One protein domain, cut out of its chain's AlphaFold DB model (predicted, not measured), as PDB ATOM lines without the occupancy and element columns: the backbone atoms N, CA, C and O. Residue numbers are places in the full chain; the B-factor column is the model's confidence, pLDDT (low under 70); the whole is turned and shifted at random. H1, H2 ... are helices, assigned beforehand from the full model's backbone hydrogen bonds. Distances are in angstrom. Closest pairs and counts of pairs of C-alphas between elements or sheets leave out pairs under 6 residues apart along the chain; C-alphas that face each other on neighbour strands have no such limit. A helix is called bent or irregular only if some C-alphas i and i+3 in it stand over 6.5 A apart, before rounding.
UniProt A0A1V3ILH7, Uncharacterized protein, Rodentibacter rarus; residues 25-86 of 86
ATOM      1  N   LEU A  25      -9.902 -17.705 -16.852       96.25
ATOM      2  CA  LEU A  25      -9.499 -16.615 -17.751       96.25
ATOM      3  C   LEU A  25      -8.499 -15.661 -17.096       96.25
ATOM      4  O   LEU A  25      -7.542 -15.239 -17.742       96.25
ATOM      5  N   PHE A  26      -8.690 -15.346 -15.815       95.44
ATOM      6  CA  PHE A  26      -7.727 -14.544 -15.069       95.44
ATOM      7  C   PHE A  26      -6.355 -15.231 -15.013       95.44
ATOM      8  O   PHE A  26      -5.341 -14.592 -15.286       95.44
ATOM      9  N   LEU A  27      -6.312 -16.540 -14.741       92.19
ATOM     10  CA  LEU A  27      -5.067 -17.311 -14.777       92.19
ATOM     11  C   LEU A  27      -4.441 -17.338 -16.174       92.19
ATOM     12  O   LEU A  27      -3.230 -17.160 -16.283       92.19
ATOM     13  N   ALA A  28      -5.245 -17.504 -17.227       92.56
ATOM     14  CA  ALA A  28      -4.769 -17.434 -18.607       92.56
ATOM     15  C   ALA A  28      -4.059 -16.098 -18.868       92.56
ATOM     16  O   ALA A  28      -2.926 -16.087 -19.338       92.56
ATOM     17  N   TYR A  29      -4.682 -14.982 -18.485       91.69
ATOM     18  CA  TYR A  29      -4.109 -13.647 -18.643       91.69
ATOM     19  C   TYR A  29      -2.814 -13.457 -17.835       91.69
ATOM     20  O   TYR A  29      -1.812 -12.984 -18.371       91.69
ATOM     21  N   VAL A  30      -2.806 -13.862 -16.561       90.62
ATOM     22  CA  VAL A  30      -1.646 -13.699 -15.666       90.62
ATOM     23  C   VAL A  30      -0.455 -14.550 -16.107       90.62
ATOM     24  O   VAL A  30       0.691 -14.101 -16.018       90.62
ATOM     25  N   PHE A  31      -0.697 -15.784 -16.545       88.94
ATOM     26  CA  PHE A  31       0.378 -16.690 -16.935       88.94
ATOM     27  C   PHE A  31       0.854 -16.476 -18.365       88.94
ATOM     28  O   PHE A  31       2.036 -16.699 -18.609       88.94
ATOM     29  N   TYR A  32       0.004 -15.994 -19.277       88.44
ATOM     30  CA  TYR A  32       0.380 -15.784 -20.676       88.44
ATOM     31  C   TYR A  32       1.642 -14.927 -20.821       88.44
ATOM     32  O   TYR A  32       2.588 -15.360 -21.471       88.44
ATOM     33  N   GLY A  33       1.710 -13.773 -20.146       87.06
ATOM     34  CA  GLY A  33       2.895 -12.906 -20.202       87.06
ATOM     35  C   GLY A  33       4.168 -13.613 -19.725       87.06
ATOM     36  O   GLY A  33       5.176 -13.613 -20.417       87.06
ATOM     37  N   LYS A  34       4.093 -14.324 -18.593       87.94
ATOM     38  CA  LYS A  34       5.245 -15.056 -18.037       87.94
ATOM     39  C   LYS A  34       5.698 -16.213 -18.923       87.94
ATOM     40  O   LYS A  34       6.884 -16.528 -18.958       87.94
ATOM     41  N   LEU A  35       4.755 -16.875 -19.586       88.00
ATOM     42  CA  LEU A  35       5.045 -17.977 -20.495       88.00
ATOM     43  C   LEU A  35       5.673 -17.469 -21.796       88.00
ATOM     44  O   LEU A  35       6.632 -18.073 -22.261       88.00
ATOM     45  N   ILE A  36       5.177 -16.353 -22.341       90.00
ATOM     46  CA  ILE A  36       5.775 -15.674 -23.499       90.00
ATOM     47  C   ILE A  36       7.212 -15.257 -23.177       90.00
ATOM     48  O   ILE A  36       8.115 -15.562 -23.951       90.00
ATOM     49  N   ASP A  37       7.439 -14.621 -22.024       89.56
ATOM     50  CA  ASP A  37       8.781 -14.206 -21.603       89.56
ATOM     51  C   ASP A  37       9.723 -15.411 -21.485       89.56
ATOM     52  O   ASP A  37      10.866 -15.369 -21.942       89.56
ATOM     53  N   LEU A  38       9.247 -16.518 -20.907       87.81
ATOM     54  CA  LEU A  38      10.023 -17.752 -20.801       87.81
ATOM     55  C   LEU A  38      10.362 -18.334 -22.181       87.81
ATOM     56  O   LEU A  38      11.502 -18.741 -22.406       87.81
ATOM     57  N   GLU A  39       9.397 -18.346 -23.099       87.81
ATOM     58  CA  GLU A  39       9.554 -18.857 -24.463       87.81
ATOM     59  C   GLU A  39      10.541 -18.007 -25.275       87.81
ATOM     60  O   GLU A  39      11.438 -18.546 -25.925       87.81
ATOM     61  N   GLN A  40      10.460 -16.679 -25.159       89.38
ATOM     62  CA  GLN A  40      11.381 -15.740 -25.807       89.38
ATOM     63  C   GLN A  40      12.813 -15.837 -25.267       89.38
ATOM     64  O   GLN A  40      13.768 -15.648 -26.015       89.38
ATOM     65  N   ASN A  41      12.976 -16.180 -23.987       88.06
ATOM     66  CA  ASN A  41      14.283 -16.435 -23.371       88.06
ATOM     67  C   ASN A  41      14.763 -17.890 -23.551       88.06
ATOM     68  O   ASN A  41      15.682 -18.329 -22.853       88.06
ATOM     69  N   GLY A  42      14.128 -18.669 -24.436       83.19
ATOM     70  CA  GLY A  42      14.512 -20.054 -24.725       83.19
ATOM     71  C   GLY A  42      14.458 -20.973 -23.501       83.19
ATOM     72  O   GLY A  42      15.296 -21.859 -23.362       83.19
ATOM     73  N   GLY A  43      13.546 -20.719 -22.558       80.00
ATOM     74  CA  GLY A  43      13.406 -21.506 -21.329       80.00
ATOM     75  C   GLY A  43      14.450 -21.215 -20.243       80.00
ATOM     76  O   GLY A  43      14.440 -21.873 -19.206       80.00
ATOM     77  N   SER A  44      15.336 -20.231 -20.441       77.44
ATOM     78  CA  SER A  44      16.456 -19.948 -19.522       77.44
ATOM     79  C   SER A  44      16.108 -18.982 -18.379       77.44
ATOM     80  O   SER A  44      16.928 -18.727 -17.495       77.44
ATOM     81  N   MET A  45      14.895 -18.423 -18.376       82.81
ATOM     82  CA  MET A  45      14.450 -17.472 -17.357       82.81
ATOM     83  C   MET A  45      13.975 -18.193 -16.087       82.81
ATOM     84  O   MET A  45      13.215 -19.158 -16.146       82.81
ATOM     85  N   LYS A  46      14.359 -17.684 -14.907       79.25
ATOM     86  CA  LYS A  46      13.825 -18.178 -13.628       79.25
ATOM     87  C   LYS A  46      12.355 -17.780 -13.471       79.25
ATOM     88  O   LYS A  46      12.044 -16.650 -13.100       79.25
ATOM     89  N   VAL A  47      11.465 -18.736 -13.697       84.19
ATOM     90  CA  VAL A  47      10.033 -18.644 -13.389       84.19
ATOM     91  C   VAL A  47       9.682 -19.536 -12.194       84.19
ATOM     92  O   VAL A  47      10.504 -20.327 -11.733       84.19
ATOM     93  N   ASN A  48       8.463 -19.418 -11.658       86.19
ATOM     94  CA  ASN A  48       8.017 -20.362 -10.630       86.19
ATOM     95  C   ASN A  48       7.752 -21.757 -11.240       86.19
ATOM     96  O   ASN A  48       7.514 -21.886 -12.441       86.19
ATOM     97  N   ALA A  49       7.727 -22.788 -10.391       86.31
ATOM     98  CA  ALA A  49       7.537 -24.177 -10.818       86.31
ATOM     99  C   ALA A  49       6.210 -24.434 -11.561       86.31
ATOM    100  O   ALA A  49       6.164 -25.266 -12.457       86.31
ATOM    101  N   ILE A  50       5.139 -23.706 -11.225       85.19
ATOM    102  CA  ILE A  50       3.828 -23.838 -11.881       85.19
ATOM    103  C   ILE A  50       3.899 -23.315 -13.320       85.19
ATOM    104  O   ILE A  50       3.432 -23.982 -14.235       85.19
ATOM    105  N   VAL A  51       4.503 -22.144 -13.534       83.38
ATOM    106  CA  VAL A  51       4.690 -21.556 -14.871       83.38
ATOM    107  C   VAL A  51       5.574 -22.455 -15.728       83.38
ATOM    108  O   VAL A  51       5.263 -22.673 -16.893       83.38
ATOM    109  N   TYR A  52       6.635 -23.014 -15.143       87.31
ATOM    110  CA  TYR A  52       7.511 -23.943 -15.850       87.31
ATOM    111  C   TYR A  52       6.779 -25.230 -16.257       87.31
ATOM    112  O   TYR A  52       6.820 -25.617 -17.418       87.31
ATOM    113  N   ALA A  53       6.020 -25.836 -15.338       86.69
ATOM    114  CA  ALA A  53       5.216 -27.020 -15.636       86.69
ATOM    115  C   ALA A  53       4.155 -26.752 -16.718       86.69
ATOM    116  O   ALA A  53       3.915 -27.595 -17.575       86.69
ATOM    117  N   LEU A  54       3.530 -25.570 -16.709       86.62
ATOM    118  CA  LEU A  54       2.597 -25.158 -17.761       86.62
ATOM    119  C   LEU A  54       3.298 -25.016 -19.119       86.62
ATOM    120  O   LEU A  54       2.752 -25.450 -20.132       86.62
ATOM    121  N   TYR A  55       4.501 -24.438 -19.139       86.50
ATOM    122  CA  TYR A  55       5.303 -24.289 -20.350       86.50
ATOM    123  C   TYR A  55       5.705 -25.641 -20.957       86.50
ATOM    124  O   TYR A  55       5.552 -25.824 -22.163       86.50
ATOM    125  N   GLU A  56       6.137 -26.611 -20.146       88.19
ATOM    126  CA  GLU A  56       6.547 -27.940 -20.635       88.19
ATOM    127  C   GLU A  56       5.421 -28.722 -21.329       88.19
ATOM    128  O   GLU A  56       5.690 -29.564 -22.183       88.19
ATOM    129  N   ILE A  57       4.155 -28.443 -21.002       84.44
ATOM    130  CA  ILE A  57       3.006 -29.154 -21.584       84.44
ATOM    131  C   ILE A  57       2.752 -28.737 -23.042       84.44
ATOM    132  O   ILE A  57       2.265 -29.544 -23.834       84.44
ATOM    133  N   GLY A  58       3.045 -27.488 -23.417       83.88
ATOM    134  CA  GLY A  58       2.715 -26.999 -24.761       83.88
ATOM    135  C   GLY A  58       3.055 -25.539 -25.056       83.88
ATOM    136  O   GLY A  58       2.392 -24.924 -25.894       83.88
ATOM    137  N   GLY A  59       4.036 -24.961 -24.362       86.94
ATOM    138  CA  GLY A  59       4.439 -23.565 -24.523       86.94
ATOM    139  C   GLY A  59       3.391 -22.563 -24.032       86.94
ATOM    140  O   GLY A  59       2.383 -22.928 -23.410       86.94
ATOM    141  N   ALA A  60       3.602 -21.277 -24.327       87.12
ATOM    142  CA  ALA A  60       2.670 -20.231 -23.906       87.12
ATOM    143  C   ALA A  60       1.278 -20.415 -24.517       87.12
ATOM    144  O   ALA A  60       0.262 -20.255 -23.833       87.12
ATOM    145  N   VAL A  61       1.230 -20.794 -25.795       88.75
ATOM    146  CA  VAL A  61      -0.016 -20.983 -26.545       88.75
ATOM    147  C   VAL A  61      -0.797 -22.190 -26.029       88.75
ATOM    148  O   VAL A  61      -1.996 -22.064 -25.783       88.75
ATOM    149  N   GLY A  62      -0.143 -23.336 -25.811       89.25
ATOM    150  CA  GLY A  62      -0.809 -24.550 -25.332       89.25
ATOM    151  C   GLY A  62      -1.380 -24.384 -23.926       89.25
ATOM    152  O   GLY A  62      -2.558 -24.668 -23.698       89.25
ATOM    153  N   ALA A  63      -0.588 -23.840 -22.999       89.19
ATOM    154  CA  ALA A  63      -1.043 -23.587 -21.633       89.19
ATOM    155  C   ALA A  63      -2.210 -22.588 -21.589       89.19
ATOM    156  O   ALA A  63      -3.233 -22.844 -20.951       89.19
ATOM    157  N   THR A  64      -2.095 -21.470 -22.309       91.19
ATOM    158  CA  THR A  64      -3.152 -20.446 -22.359       91.19
ATOM    159  C   THR A  64      -4.412 -20.987 -23.025       91.19
ATOM    160  O   THR A  64      -5.515 -20.787 -22.514       91.19
ATOM    161  N   GLY A  65      -4.261 -21.743 -24.114       92.81
ATOM    162  CA  GLY A  65      -5.359 -22.422 -24.797       92.81
ATOM    163  C   GLY A  65      -6.111 -23.389 -23.880       92.81
ATOM    164  O   GLY A  65      -7.341 -23.386 -23.880       92.81
ATOM    165  N   ALA A  66      -5.403 -24.150 -23.039       92.75
ATOM    166  CA  ALA A  66      -6.020 -25.055 -22.069       92.75
ATOM    167  C   ALA A  66      -6.854 -24.306 -21.015       92.75
ATOM    168  O   ALA A  66      -7.989 -24.703 -20.732       92.75
ATOM    169  N   PHE A  67      -6.345 -23.193 -20.474       94.31
ATOM    170  CA  PHE A  67      -7.112 -22.363 -19.538       94.31
ATOM    171  C   PHE A  67      -8.361 -21.762 -20.188       94.31
ATOM    172  O   PHE A  67      -9.440 -21.814 -19.594       94.31
ATOM    173  N   VAL A  68      -8.243 -21.238 -21.412       95.25
ATOM    174  CA  VAL A  68      -9.378 -20.670 -22.157       95.25
ATOM    175  C   VAL A  68     -10.422 -21.744 -22.470       95.25
ATOM    176  O   VAL A  68     -11.610 -21.531 -22.228       95.25
ATOM    177  N   ALA A  69     -10.003 -22.919 -22.943       96.50
ATOM    178  CA  ALA A  69     -10.907 -24.037 -23.202       96.50
ATOM    179  C   ALA A  69     -11.628 -24.493 -21.921       96.50
ATOM    180  O   ALA A  69     -12.845 -24.696 -21.927       96.50
ATOM    181  N   GLY A  70     -10.902 -24.580 -20.802       96.25
ATOM    182  CA  GLY A  70     -11.485 -24.857 -19.490       96.25
ATOM    183  C   GLY A  70     -12.507 -23.797 -19.073       96.25
ATOM    184  O   GLY A  70     -13.607 -24.137 -18.636       96.25
ATOM    185  N   ALA A  71     -12.195 -22.514 -19.259       97.50
ATOM    186  CA  ALA A  71     -13.118 -21.427 -18.952       97.50
ATOM    187  C   ALA A  71     -14.415 -21.522 -19.768       97.50
ATOM    188  O   ALA A  71     -15.508 -21.441 -19.203       97.50
ATOM    189  N   LEU A  72     -14.302 -21.772 -21.077       97.94
ATOM    190  CA  LEU A  72     -15.449 -21.966 -21.966       97.94
ATOM    191  C   LEU A  72     -16.319 -23.148 -21.530       97.94
ATOM    192  O   LEU A  72     -17.546 -23.030 -21.509       97.94
ATOM    193  N   PHE A  73     -15.707 -24.261 -21.121       97.25
ATOM    194  CA  PHE A  73     -16.435 -25.405 -20.572       97.25
ATOM    195  C   PHE A  73     -17.266 -25.017 -19.338       97.25
ATOM    196  O   PHE A  73     -18.448 -25.363 -19.244       97.25
ATOM    197  N   PHE A  74     -16.686 -24.259 -18.406       96.94
ATOM    198  CA  PHE A  74     -17.401 -23.818 -17.209       96.94
ATOM    199  C   PHE A  74     -18.486 -22.778 -17.510       96.94
ATOM    200  O   PHE A  74     -19.571 -22.848 -16.930       96.94
ATOM    201  N   PHE A  75     -18.280 -21.870 -18.464       97.25
ATOM    202  CA  PHE A  75     -19.347 -20.971 -18.911       97.25
ATOM    203  C   PHE A  75     -20.494 -21.723 -19.584       97.25
ATOM    204  O   PHE A  75     -21.658 -21.460 -19.275       97.25
ATOM    205  N   TYR A  76     -20.193 -22.720 -20.418       96.12
ATOM    206  CA  TYR A  76     -21.214 -23.595 -20.989       96.12
ATOM    207  C   TYR A  76     -22.000 -24.332 -19.896       96.12
ATOM    208  O   TYR A  76     -23.233 -24.381 -19.931       96.12
ATOM    209  N   ARG A  77     -21.310 -24.855 -18.879       94.06
ATOM    210  CA  ARG A  77     -21.948 -25.485 -17.718       94.06
ATOM    211  C   ARG A  77     -22.843 -24.507 -16.951       94.06
ATOM    212  O   ARG A  77     -23.974 -24.863 -16.624       94.06
ATOM    213  N   SER A  78     -22.374 -23.281 -16.717       94.31
ATOM    214  CA  SER A  78     -23.156 -22.220 -16.073       94.31
ATOM    215  C   SER A  78     -24.435 -21.916 -16.860       94.31
ATOM    216  O   SER A  78     -25.528 -21.921 -16.294       94.31
ATOM    217  N   TYR A  79     -24.323 -21.784 -18.184       94.94
ATOM    218  CA  TYR A  79     -25.466 -21.593 -19.077       94.94
ATOM    219  C   TYR A  79     -26.459 -22.764 -19.020       94.94
ATOM    220  O   TYR A  79     -27.667 -22.562 -18.911       94.94
ATOM    221  N   ARG A  80     -25.973 -24.011 -19.017       94.50
ATOM    222  CA  ARG A  80     -26.829 -25.201 -18.864       94.50
ATOM    223  C   ARG A  80     -27.552 -25.231 -17.519       94.50
ATOM    224  O   ARG A  80     -28.687 -25.696 -17.465       94.50
ATOM    225  N   ALA A  81     -26.920 -24.759 -16.447       92.19
ATOM    226  CA  ALA A  81     -27.553 -24.647 -15.138       92.19
ATOM    227  C   ALA A  81     -28.609 -23.528 -15.106       92.19
ATOM    228  O   ALA A  81     -29.693 -23.744 -14.568       92.19
ATOM    229  N   PHE A  82     -28.344 -22.392 -15.759       93.12
ATOM    230  CA  PHE A  82     -29.326 -21.322 -15.970       93.12
ATOM    231  C   PHE A  82     -30.572 -21.823 -16.713       93.12
ATOM    232  O   PHE A  82     -31.689 -21.573 -16.272       93.12
ATOM    233  N   LEU A  83     -30.397 -22.607 -17.782       93.88
ATOM    234  CA  LEU A  83     -31.517 -23.190 -18.533       93.88
ATOM    235  C   LEU A  83     -32.396 -24.144 -17.710       93.88
ATOM    236  O   LEU A  83     -33.539 -24.356 -18.081       93.88
ATOM    237  N   LYS A  84     -31.887 -24.724 -16.616       90.38
ATOM    238  CA  LYS A  84     -32.683 -25.562 -15.698       90.38
ATOM    239  C   LYS A  84     -33.482 -24.749 -14.674       90.38
ATOM    240  O   LYS A  84     -34.290 -25.325 -13.953       90.38
ATOM    241  N   LEU A  85     -33.180 -23.459 -14.531       87.06
ATOM    242  CA  LEU A  85     -33.861 -22.540 -13.611       87.06
ATOM    243  C   LEU A  85     -34.990 -21.755 -14.280       87.06
ATOM    244  O   LEU A  85     -35.766 -21.117 -13.569       87.06
ATOM    245  N   LYS A  86     -35.022 -21.757 -15.611       72.56
ATOM    246  CA  LYS A  86     -36.057 -21.147 -16.437       72.56
ATOM    247  C   LYS A  86     -37.115 -22.188 -16.776       72.56
ATOM    248  O   LYS A  86     -38.297 -21.793 -16.807       72.56
TER     249      LYS A  86
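This is residues 25 to 86 of the 86 residues of an uncharacterized protein of Rodentibacter rarus (UniProt A0A1V3ILH7). Helix H1 and the long arm H2b of bent helix H2 lie side by side, with the short arm H2a set across them at one end; residues 73 to 86 stick out and make the length. The printed part has 62 residues with two named helices, H1 then H2, and no named strand: all helix. It is loose, radius of gyration of the C-alphas 15.0 A, spanning 52 by 16 by 16 A.

H1, residues 25 to 40, begins at C-alpha 25 (-9.499, -16.615, -17.751) and measures 22.4 A. It has a kink of 30 degrees near residue 33 and is neither bent nor irregular, but only just: C-alphas 30 and 33 are 6.5 A apart. H2, residues 49 to 83, was assigned as one helix by its hydrogen bonds but is bent, C-alphas 57 and 60 being 9.2 A apart. Its arms are H2a, residues 49 to 57, 12.7 A, and H2b, residues 60 to 83, 34.7 A, ending at C-alpha 83 (-31.517, -23.190, -18.533).

H2b, with residues 60 to 71 alone, touches H1, opposite ways at a shallow tilt of 10 degrees; the closest C-alphas, of Leu 35 and Ala 60, are 4.7 A apart. H1, with residues 31 to 35 alone, touches H2a about perpendicular, 77 degrees; closest are C-alphas 35 and 55, 6.3 A. H2a and H2b touch only at the corner, 87 degrees, closest at C-alphas 54 and 63, 5.5 A. Every O i to N i+4 pair is within hydrogen-bond range in H2b, 10 of 12 in H1 and 4 of 5 in H2a.

C-alphas 44 and 86, the farthest apart, are 52.6 A apart. The printed part has no cut, the link H1 to H2 is short, and no printed residue is under 70 in pLDDT.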